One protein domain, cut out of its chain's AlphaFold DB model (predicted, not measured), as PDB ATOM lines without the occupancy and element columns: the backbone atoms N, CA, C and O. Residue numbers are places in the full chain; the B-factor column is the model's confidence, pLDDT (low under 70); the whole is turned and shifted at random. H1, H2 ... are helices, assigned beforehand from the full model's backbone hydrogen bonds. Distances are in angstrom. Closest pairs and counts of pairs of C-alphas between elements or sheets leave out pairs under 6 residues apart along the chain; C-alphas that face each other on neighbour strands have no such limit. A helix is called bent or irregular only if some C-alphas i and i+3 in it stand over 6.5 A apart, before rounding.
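This is residues 79 to 130 of the 130 residues of an uncharacterized protein of Salmonella thompson (UniProt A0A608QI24). Three short helices stand in a row, H1, H2 and H3, with H2 in the middle, and a long stretch without a named element, residues 79 to 93, bows from near the last printed residue to the far end of the row, where H1 begins. H1 is turned across H2, while H2 and H3 form a helical hairpin; residues 85 to 95, of which 94 and 95 belong to H1, stand free. The printed part has 52 residues with three named helices in the order H1, H2, H3 and no named strand, and its class is all helix. It is only just compact, close to loose, with a radius of gyration of the C-alphas of 11.6 A and spans of 29 by 22 by 19 A.

After the stretch of residues 79 to 93 comes H1, residues 94 to 103. It touches H2, residues 108 to 118, and the closest C-alphas of the two, those of Ala 101 and Val 108, are 4.3 A apart. Their lines stand at 71 degrees, only just about perpendicular. H2 in turn touches H3, residues 122 to 128, with 5 pairs of C-alphas within 8 A; the closest C-alphas, those of Glu 117 and Lys 125, are 5.8 A apart. H2 and H3 run opposite ways at a shallow tilt of 30 degrees and are a helical hairpin. H1 and H3 are apart. In H1, H2 and H3 every O i to N i+4 pair is within hydrogen-bond range.

The printed part begins with Pro 79, whose C-alpha is at (15.194, 6.870, 40.276). H1 runs from Lys 94, C-alpha at (16.576, 33.882, 40.100), to Val 103 and measures 14.3 A from first to last C-alpha. H2, the longest helix with 11 residues, runs from Val 108 to Met 118 and measures 15.4 A. H3 runs from Pro 122 to Trp 128, C-alpha at (22.324, 10.471, 47.437), and measures 10.2 A. None of these helices is bent or irregular.

The two C-alphas farthest apart, those of Lys 94 and Gln 130, are 30.7 A apart, while the first and last printed C-alphas, those of Pro 79 and Gln 130, are 9.6 A apart. The links from H1 to H2, 4 residues, and from H2 to H3, 3 residues, are tight. Residues 118 to 123 also stand free. The printed part has no cut, and Gln 130 is the chain's last residue. The mean pLDDT of the printed part is 81.8; the model's confidence is under 70 at residues 79 to 83 and 128 to 130.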
ATOM      1  N   PRO A  79      15.253   5.664  39.478       54.69
ATOM      2  CA  PRO A  79      15.194   6.870  40.276       54.69
ATOM      3  C   PRO A  79      15.879   6.536  41.602       54.69
ATOM      4  O   PRO A  79      15.440   5.614  42.289       54.69
ATOM      5  N   ALA A  80      16.991   7.217  41.891       56.59
ATOM      6  CA  ALA A  80      17.760   6.998  43.112       56.59
ATOM      7  C   ALA A  80      16.809   7.076  44.308       56.59
ATOM      8  O   ALA A  80      15.989   8.002  44.390       56.59
ATOM      9  N   ARG A  81      16.876   6.080  45.189       58.53
ATOM     10  CA  ARG A  81      15.969   6.007  46.326       58.53
ATOM     11  C   ARG A  81      16.551   6.915  47.397       58.53
ATOM     12  O   ARG A  81      17.575   6.610  47.987       58.53
ATOM     13  N   VAL A  82      15.914   8.059  47.615       65.94
ATOM     14  CA  VAL A  82      16.286   8.943  48.723       65.94
ATOM     15  C   VAL A  82      15.689   8.345  49.993       65.94
ATOM     16  O   VAL A  82      14.464   8.228  50.090       65.94
ATOM     17  N   GLU A  83      16.540   7.908  50.922       64.00
ATOM     18  CA  GLU A  83      16.103   7.513  52.263       64.00
ATOM     19  C   GLU A  83      15.543   8.736  52.992       64.00
ATOM     20  O   GLU A  83      16.081   9.834  52.871       64.00
ATOM     21  N   GLU A  84      14.425   8.544  53.699       76.62
ATOM     22  CA  GLU A  84      13.757   9.594  54.482       76.62
ATOM     23  C   GLU A  84      13.566  10.914  53.700       76.62
ATOM     24  O   GLU A  84      14.089  11.964  54.081       76.62
ATOM     25  N   PRO A  85      12.828  10.899  52.572       77.38
ATOM     26  CA  PRO A  85      12.739  12.061  51.704       77.38
ATOM     27  C   PRO A  85      12.011  13.211  52.406       77.38
ATOM     28  O   PRO A  85      10.827  13.120  52.731       77.38
ATOM     29  N   VAL A  86      12.707  14.335  52.566       80.75
ATOM     30  CA  VAL A  86      12.136  15.582  53.085       80.75
ATOM     31  C   VAL A  86      11.988  16.590  51.950       80.75
ATOM     32  O   VAL A  86      12.904  16.806  51.157       80.75
ATOM     33  N   THR A  87      10.823  17.238  51.876       82.94
ATOM     34  CA  THR A  87      10.598  18.364  50.960       82.94
ATOM     35  C   THR A  87      10.806  19.675  51.702       82.94
ATOM     36  O   THR A  87      10.168  19.918  52.723       82.94
ATOM     37  N   ALA A  88      11.664  20.539  51.163       82.69
ATOM     38  CA  ALA A  88      11.871  21.894  51.660       82.69
ATOM     39  C   ALA A  88      11.646  22.910  50.535       82.69
ATOM     40  O   ALA A  88      12.137  22.736  49.417       82.69
ATOM     41  N   THR A  89      10.927  23.991  50.839       86.50
ATOM     42  CA  THR A  89      10.782  25.140  49.938       86.50
ATOM     43  C   THR A  89      11.848  26.169  50.283       86.50
ATOM     44  O   THR A  89      11.928  26.627  51.421       86.50
ATOM     45  N   LEU A  90      12.664  26.543  49.300       85.12
ATOM     46  CA  LEU A  90      13.762  27.490  49.474       85.12
ATOM     47  C   LEU A  90      13.483  28.759  48.667       85.12
ATOM     48  O   LEU A  90      13.247  28.690  47.461       85.12
ATOM     49  N   TYR A  91      13.562  29.919  49.318       91.31
ATOM     50  CA  TYR A  91      13.644  31.197  48.616       91.31
ATOM     51  C   TYR A  91      15.078  31.397  48.130       91.31
ATOM     52  O   TYR A  91      16.021  31.292  48.911       91.31
ATOM     53  N   MET A  92      15.253  31.674  46.838       92.19
ATOM     54  CA  MET A  92      16.575  31.878  46.248       92.19
ATOM     55  C   MET A  92      16.546  32.930  45.134       92.19
ATOM     56  O   MET A  92      15.505  33.114  44.494       92.19
ATOM     57  N   PRO A  93      17.680  33.596  44.849       96.44
ATOM     58  CA  PRO A  93      17.789  34.489  43.705       96.44
ATOM     59  C   PRO A  93      17.534  33.759  42.382       96.44
ATOM     60  O   PRO A  93      17.989  32.630  42.180       96.44
ATOM     61  N   LYS A  94      16.877  34.437  41.432       95.94
ATOM     62  CA  LYS A  94      16.576  33.882  40.100       95.94
ATOM     63  C   LYS A  94      17.828  33.360  39.383       95.94
ATOM     64  O   LYS A  94      17.794  32.268  38.829       95.94
ATOM     65  N   ALA A  95      18.937  34.094  39.464       97.06
ATOM     66  CA  ALA A  95      20.203  33.695  38.849       97.06
ATOM     67  C   ALA A  95      20.706  32.327  39.350       97.06
ATOM     68  O   ALA A  95      21.199  31.529  38.559       97.06
ATOM     69  N   VAL A  96      20.523  32.023  40.642       94.62
ATOM     70  CA  VAL A  96      20.912  30.731  41.232       94.62
ATOM     71  C   VAL A  96      20.024  29.612  40.693       94.62
ATOM     72  O   VAL A  96      20.529  28.578  40.265       94.62
ATOM     73  N   ARG A  97      18.703  29.830  40.646       93.88
ATOM     74  CA  ARG A  97      17.750  28.862  40.080       93.88
ATOM     75  C   ARG A  97      18.065  28.550  38.615       93.88
ATOM     76  O   ARG A  97      18.080  27.381  38.232       93.88
ATOM     77  N   ASP A  98      18.303  29.580  37.810       96.12
ATOM     78  CA  ASP A  98      18.553  29.439  36.375       96.12
ATOM     79  C   ASP A  98      19.889  28.718  36.126       96.12
ATOM     80  O   ASP A  98      19.963  27.807  35.298       96.12
ATOM     81  N   TRP A  99      20.919  29.031  36.919       95.19
ATOM     82  CA  TRP A  99      22.192  28.314  36.891       95.19
ATOM     83  C   TRP A  99      22.040  26.834  37.287       95.19
ATOM     84  O   TRP A  99      22.535  25.956  36.579       95.19
ATOM     85  N   LEU A 100      21.286  26.524  38.349       94.56
ATOM     86  CA  LEU A 100      20.999  25.139  38.751       94.56
ATOM     87  C   LEU A 100      20.252  24.374  37.653       94.56
ATOM     88  O   LEU A 100      20.575  23.222  37.367       94.56
ATOM     89  N   ALA A 101      19.270  25.005  37.009       93.12
ATOM     90  CA  ALA A 101      18.559  24.400  35.890       93.12
ATOM     91  C   ALA A 101      19.508  24.099  34.718       93.12
ATOM     92  O   ALA A 101      19.446  23.003  34.166       93.12
ATOM     93  N   MET A 102      20.416  25.017  34.378       92.88
ATOM     94  CA  MET A 102      21.426  24.809  33.335       92.88
ATOM     95  C   MET A 102      22.340  23.615  33.660       92.88
ATOM     96  O   MET A 102      22.480  22.702  32.846       92.88
ATOM     97  N   VAL A 103      22.899  23.562  34.873       90.44
ATOM     98  CA  VAL A 103      23.765  22.459  35.332       90.44
ATOM     99  C   VAL A 103      23.013  21.120  35.352       90.44
ATOM    100  O   VAL A 103      23.566  20.067  35.014       90.44
ATOM    101  N   GLY A 104      21.730  21.149  35.710       87.69
ATOM    102  CA  GLY A 104      20.843  19.992  35.812       87.69
ATOM    103  C   GLY A 104      20.092  19.609  34.534       87.69
ATOM    104  O   GLY A 104      19.116  18.867  34.632       87.69
ATOM    105  N   ASN A 105      20.496  20.103  33.357       88.69
ATOM    106  CA  ASN A 105      19.827  19.831  32.074       88.69
ATOM    107  C   ASN A 105      18.309  20.128  32.105       88.69
ATOM    108  O   ASN A 105      17.470  19.281  31.797       88.69
ATOM    109  N   GLY A 106      17.959  21.325  32.575       84.19
ATOM    110  CA  GLY A 106      16.589  21.816  32.731       84.19
ATOM    111  C   GLY A 106      15.935  21.506  34.084       84.19
ATOM    112  O   GLY A 106      14.845  22.007  34.352       84.19
ATOM    113  N   LYS A 107      16.572  20.716  34.961       85.69
ATOM    114  CA  LYS A 107      16.026  20.342  36.279       85.69
ATOM    115  C   LYS A 107      16.839  20.948  37.424       85.69
ATOM    116  O   LYS A 107      17.970  20.539  37.665       85.69
ATOM    117  N   VAL A 108      16.229  21.853  38.194       89.81
ATOM    118  CA  VAL A 108      16.875  22.520  39.349       89.81
ATOM    119  C   VAL A 108      17.385  21.510  40.387       89.81
ATOM    120  O   VAL A 108      18.511  21.631  40.858       89.81
ATOM    121  N   SER A 109      16.603  20.470  40.695       85.56
ATOM    122  CA  SER A 109      16.997  19.415  41.642       85.56
ATOM    123  C   SER A 109      18.213  18.609  41.175       85.56
ATOM    124  O   SER A 109      19.076  18.274  41.982       85.56
ATOM    125  N   ALA A 110      18.331  18.348  39.869       85.44
ATOM    126  CA  ALA A 110      19.499  17.675  39.303       85.44
ATOM    127  C   ALA A 110      20.751  18.566  39.358       85.44
ATOM    128  O   ALA A 110      21.850  18.064  39.589       85.44
ATOM    129  N   GLY A 111      20.591  19.883  39.190       90.62
ATOM    130  CA  GLY A 111      21.675  20.848  39.374       90.62
ATOM    131  C   GLY A 111      22.169  20.904  40.816       90.62
ATOM    132  O   GLY A 111      23.373  20.860  41.056       90.62
ATOM    133  N   LEU A 112      21.240  20.926  41.777       89.56
ATOM    134  CA  LEU A 112      21.572  20.916  43.203       89.56
ATOM    135  C   LEU A 112      22.321  19.638  43.593       89.56
ATOM    136  O   LEU A 112      23.313  19.693  44.313       89.56
ATOM    137  N   ARG A 113      21.894  18.489  43.068       83.25
ATOM    138  CA  ARG A 113      22.584  17.219  43.294       83.25
ATOM    139  C   ARG A 113      24.021  17.240  42.769       83.25
ATOM    140  O   ARG A 113      24.931  16.861  43.497       83.25
ATOM    141  N   LYS A 114      24.240  17.733  41.546       86.94
ATOM    142  CA  LYS A 114      25.592  17.874  40.982       86.94
ATOM    143  C   LYS A 114      26.479  18.778  41.837       86.94
ATOM    144  O   LYS A 114      27.643  18.460  42.033       86.94
ATOM    145  N   LEU A 115      25.931  19.864  42.386       87.50
ATOM    146  CA  LEU A 115      26.659  20.707  43.338       87.50
ATOM    147  C   LEU A 115      27.099  19.934  44.582       87.50
ATOM    148  O   LEU A 115      28.252  20.039  44.985       87.50
ATOM    149  N   ILE A 116      26.198  19.152  45.180       84.75
ATOM    150  CA  ILE A 116      26.508  18.327  46.355       84.75
ATOM    151  C   ILE A 116      27.594  17.291  46.017       84.75
ATOM    152  O   ILE A 116      28.520  17.074  46.795       84.75
ATOM    153  N   GLU A 117      27.529  16.693  44.826       82.00
ATOM    154  CA  GLU A 117      28.563  15.783  44.322       82.00
ATOM    155  C   GLU A 117      29.914  16.493  44.096       82.00
ATOM    156  O   GLU A 117      30.966  15.887  44.304       82.00
ATOM    157  N   MET A 118      29.912  17.775  43.718       82.31
ATOM    158  CA  MET A 118      31.124  18.589  43.544       82.31
ATOM    159  C   MET A 118      31.712  19.101  44.863       82.31
ATOM    160  O   MET A 118      32.922  19.270  44.947       82.31
ATOM    161  N   ALA A 119      30.885  19.330  45.886       82.75
ATOM    162  CA  ALA A 119      31.300  19.896  47.174       82.75
ATOM    163  C   ALA A 119      32.220  18.976  48.002       82.75
ATOM    164  O   ALA A 119      32.737  19.402  49.026       82.75
ATOM    165  N   ASP A 120      32.410  17.728  47.567       75.44
ATOM    166  CA  ASP A 120      33.265  16.716  48.204       75.44
ATOM    167  C   ASP A 120      33.005  16.460  49.693       75.44
ATOM    168  O   ASP A 120      33.910  16.133  50.447       75.44
ATOM    169  N   ILE A 121      31.737  16.553  50.103       84.44
ATOM    170  CA  ILE A 121      31.287  16.216  51.458       84.44
ATOM    171  C   ILE A 121      30.810  14.750  51.453       84.44
ATOM    172  O   ILE A 121      29.755  14.471  50.862       84.44
ATOM    173  N   PRO A 122      31.558  13.793  52.041       78.69
ATOM    174  CA  PRO A 122      31.262  12.362  51.937       78.69
ATOM    175  C   PRO A 122      29.879  11.973  52.467       78.69
ATOM    176  O   PRO A 122      29.195  11.153  51.856       78.69
ATOM    177  N   GLU A 123      29.435  12.592  53.559       80.50
ATOM    178  CA  GLU A 123      28.152  12.321  54.213       80.50
ATOM    179  C   GLU A 123      26.986  12.642  53.275       80.50
ATOM    180  O   GLU A 123      26.081  11.829  53.083       80.50
ATOM    181  N   LEU A 124      27.050  13.802  52.618       79.19
ATOM    182  CA  LEU A 124      26.033  14.210  51.659       79.19
ATOM    183  C   LEU A 124      26.110  13.361  50.390       79.19
ATOM    184  O   LEU A 124      25.080  12.931  49.888       79.19
ATOM    185  N   LYS A 125      27.310  13.046  49.886       72.69
ATOM    186  CA  LYS A 125      27.468  12.156  48.722       72.69
ATOM    187  C   LYS A 125      26.824  10.791  48.951       72.69
ATOM    188  O   LYS A 125      26.160  10.284  48.047       72.69
ATOM    189  N   ASN A 126      27.005  10.215  50.136       71.62
ATOM    190  CA  ASN A 126      26.463   8.904  50.482       71.62
ATOM    191  C   ASN A 126      24.935   8.927  50.626       71.62
ATOM    192  O   ASN A 126      24.287   8.003  50.140       71.62
ATOM    193  N   ALA A 127      24.358  10.010  51.158       70.81
ATOM    194  CA  ALA A 127      22.904  10.187  51.262       70.81
ATOM    195  C   ALA A 127      22.172  10.205  49.900       70.81
ATOM    196  O   ALA A 127      20.967   9.979  49.837       70.81
ATOM    197  N   TRP A 128      22.887  10.457  48.795       63.69
ATOM    198  CA  TRP A 128      22.324  10.471  47.437       63.69
ATOM    199  C   TRP A 128      22.699   9.246  46.582       63.69
ATOM    200  O   TRP A 128      22.178   9.114  45.470       63.69
ATOM    201  N   ARG A 129      23.621   8.380  47.030       56.72
ATOM    202  CA  ARG A 129      24.305   7.363  46.199       56.72
ATOM    203  C   ARG A 129      23.698   5.950  46.207       56.72
ATOM    204  O   ARG A 129      24.351   5.051  45.684       56.72
ATOM    205  N   GLN A 130      22.485   5.747  46.723       49.62
ATOM    206  CA  GLN A 130      21.838   4.424  46.750       49.62
ATOM    207  C   GLN A 130      20.706   4.275  45.722       49.62
ATOM    208  O   GLN A 130      19.809   5.150  45.637       49.62
TER     209      GLN A 130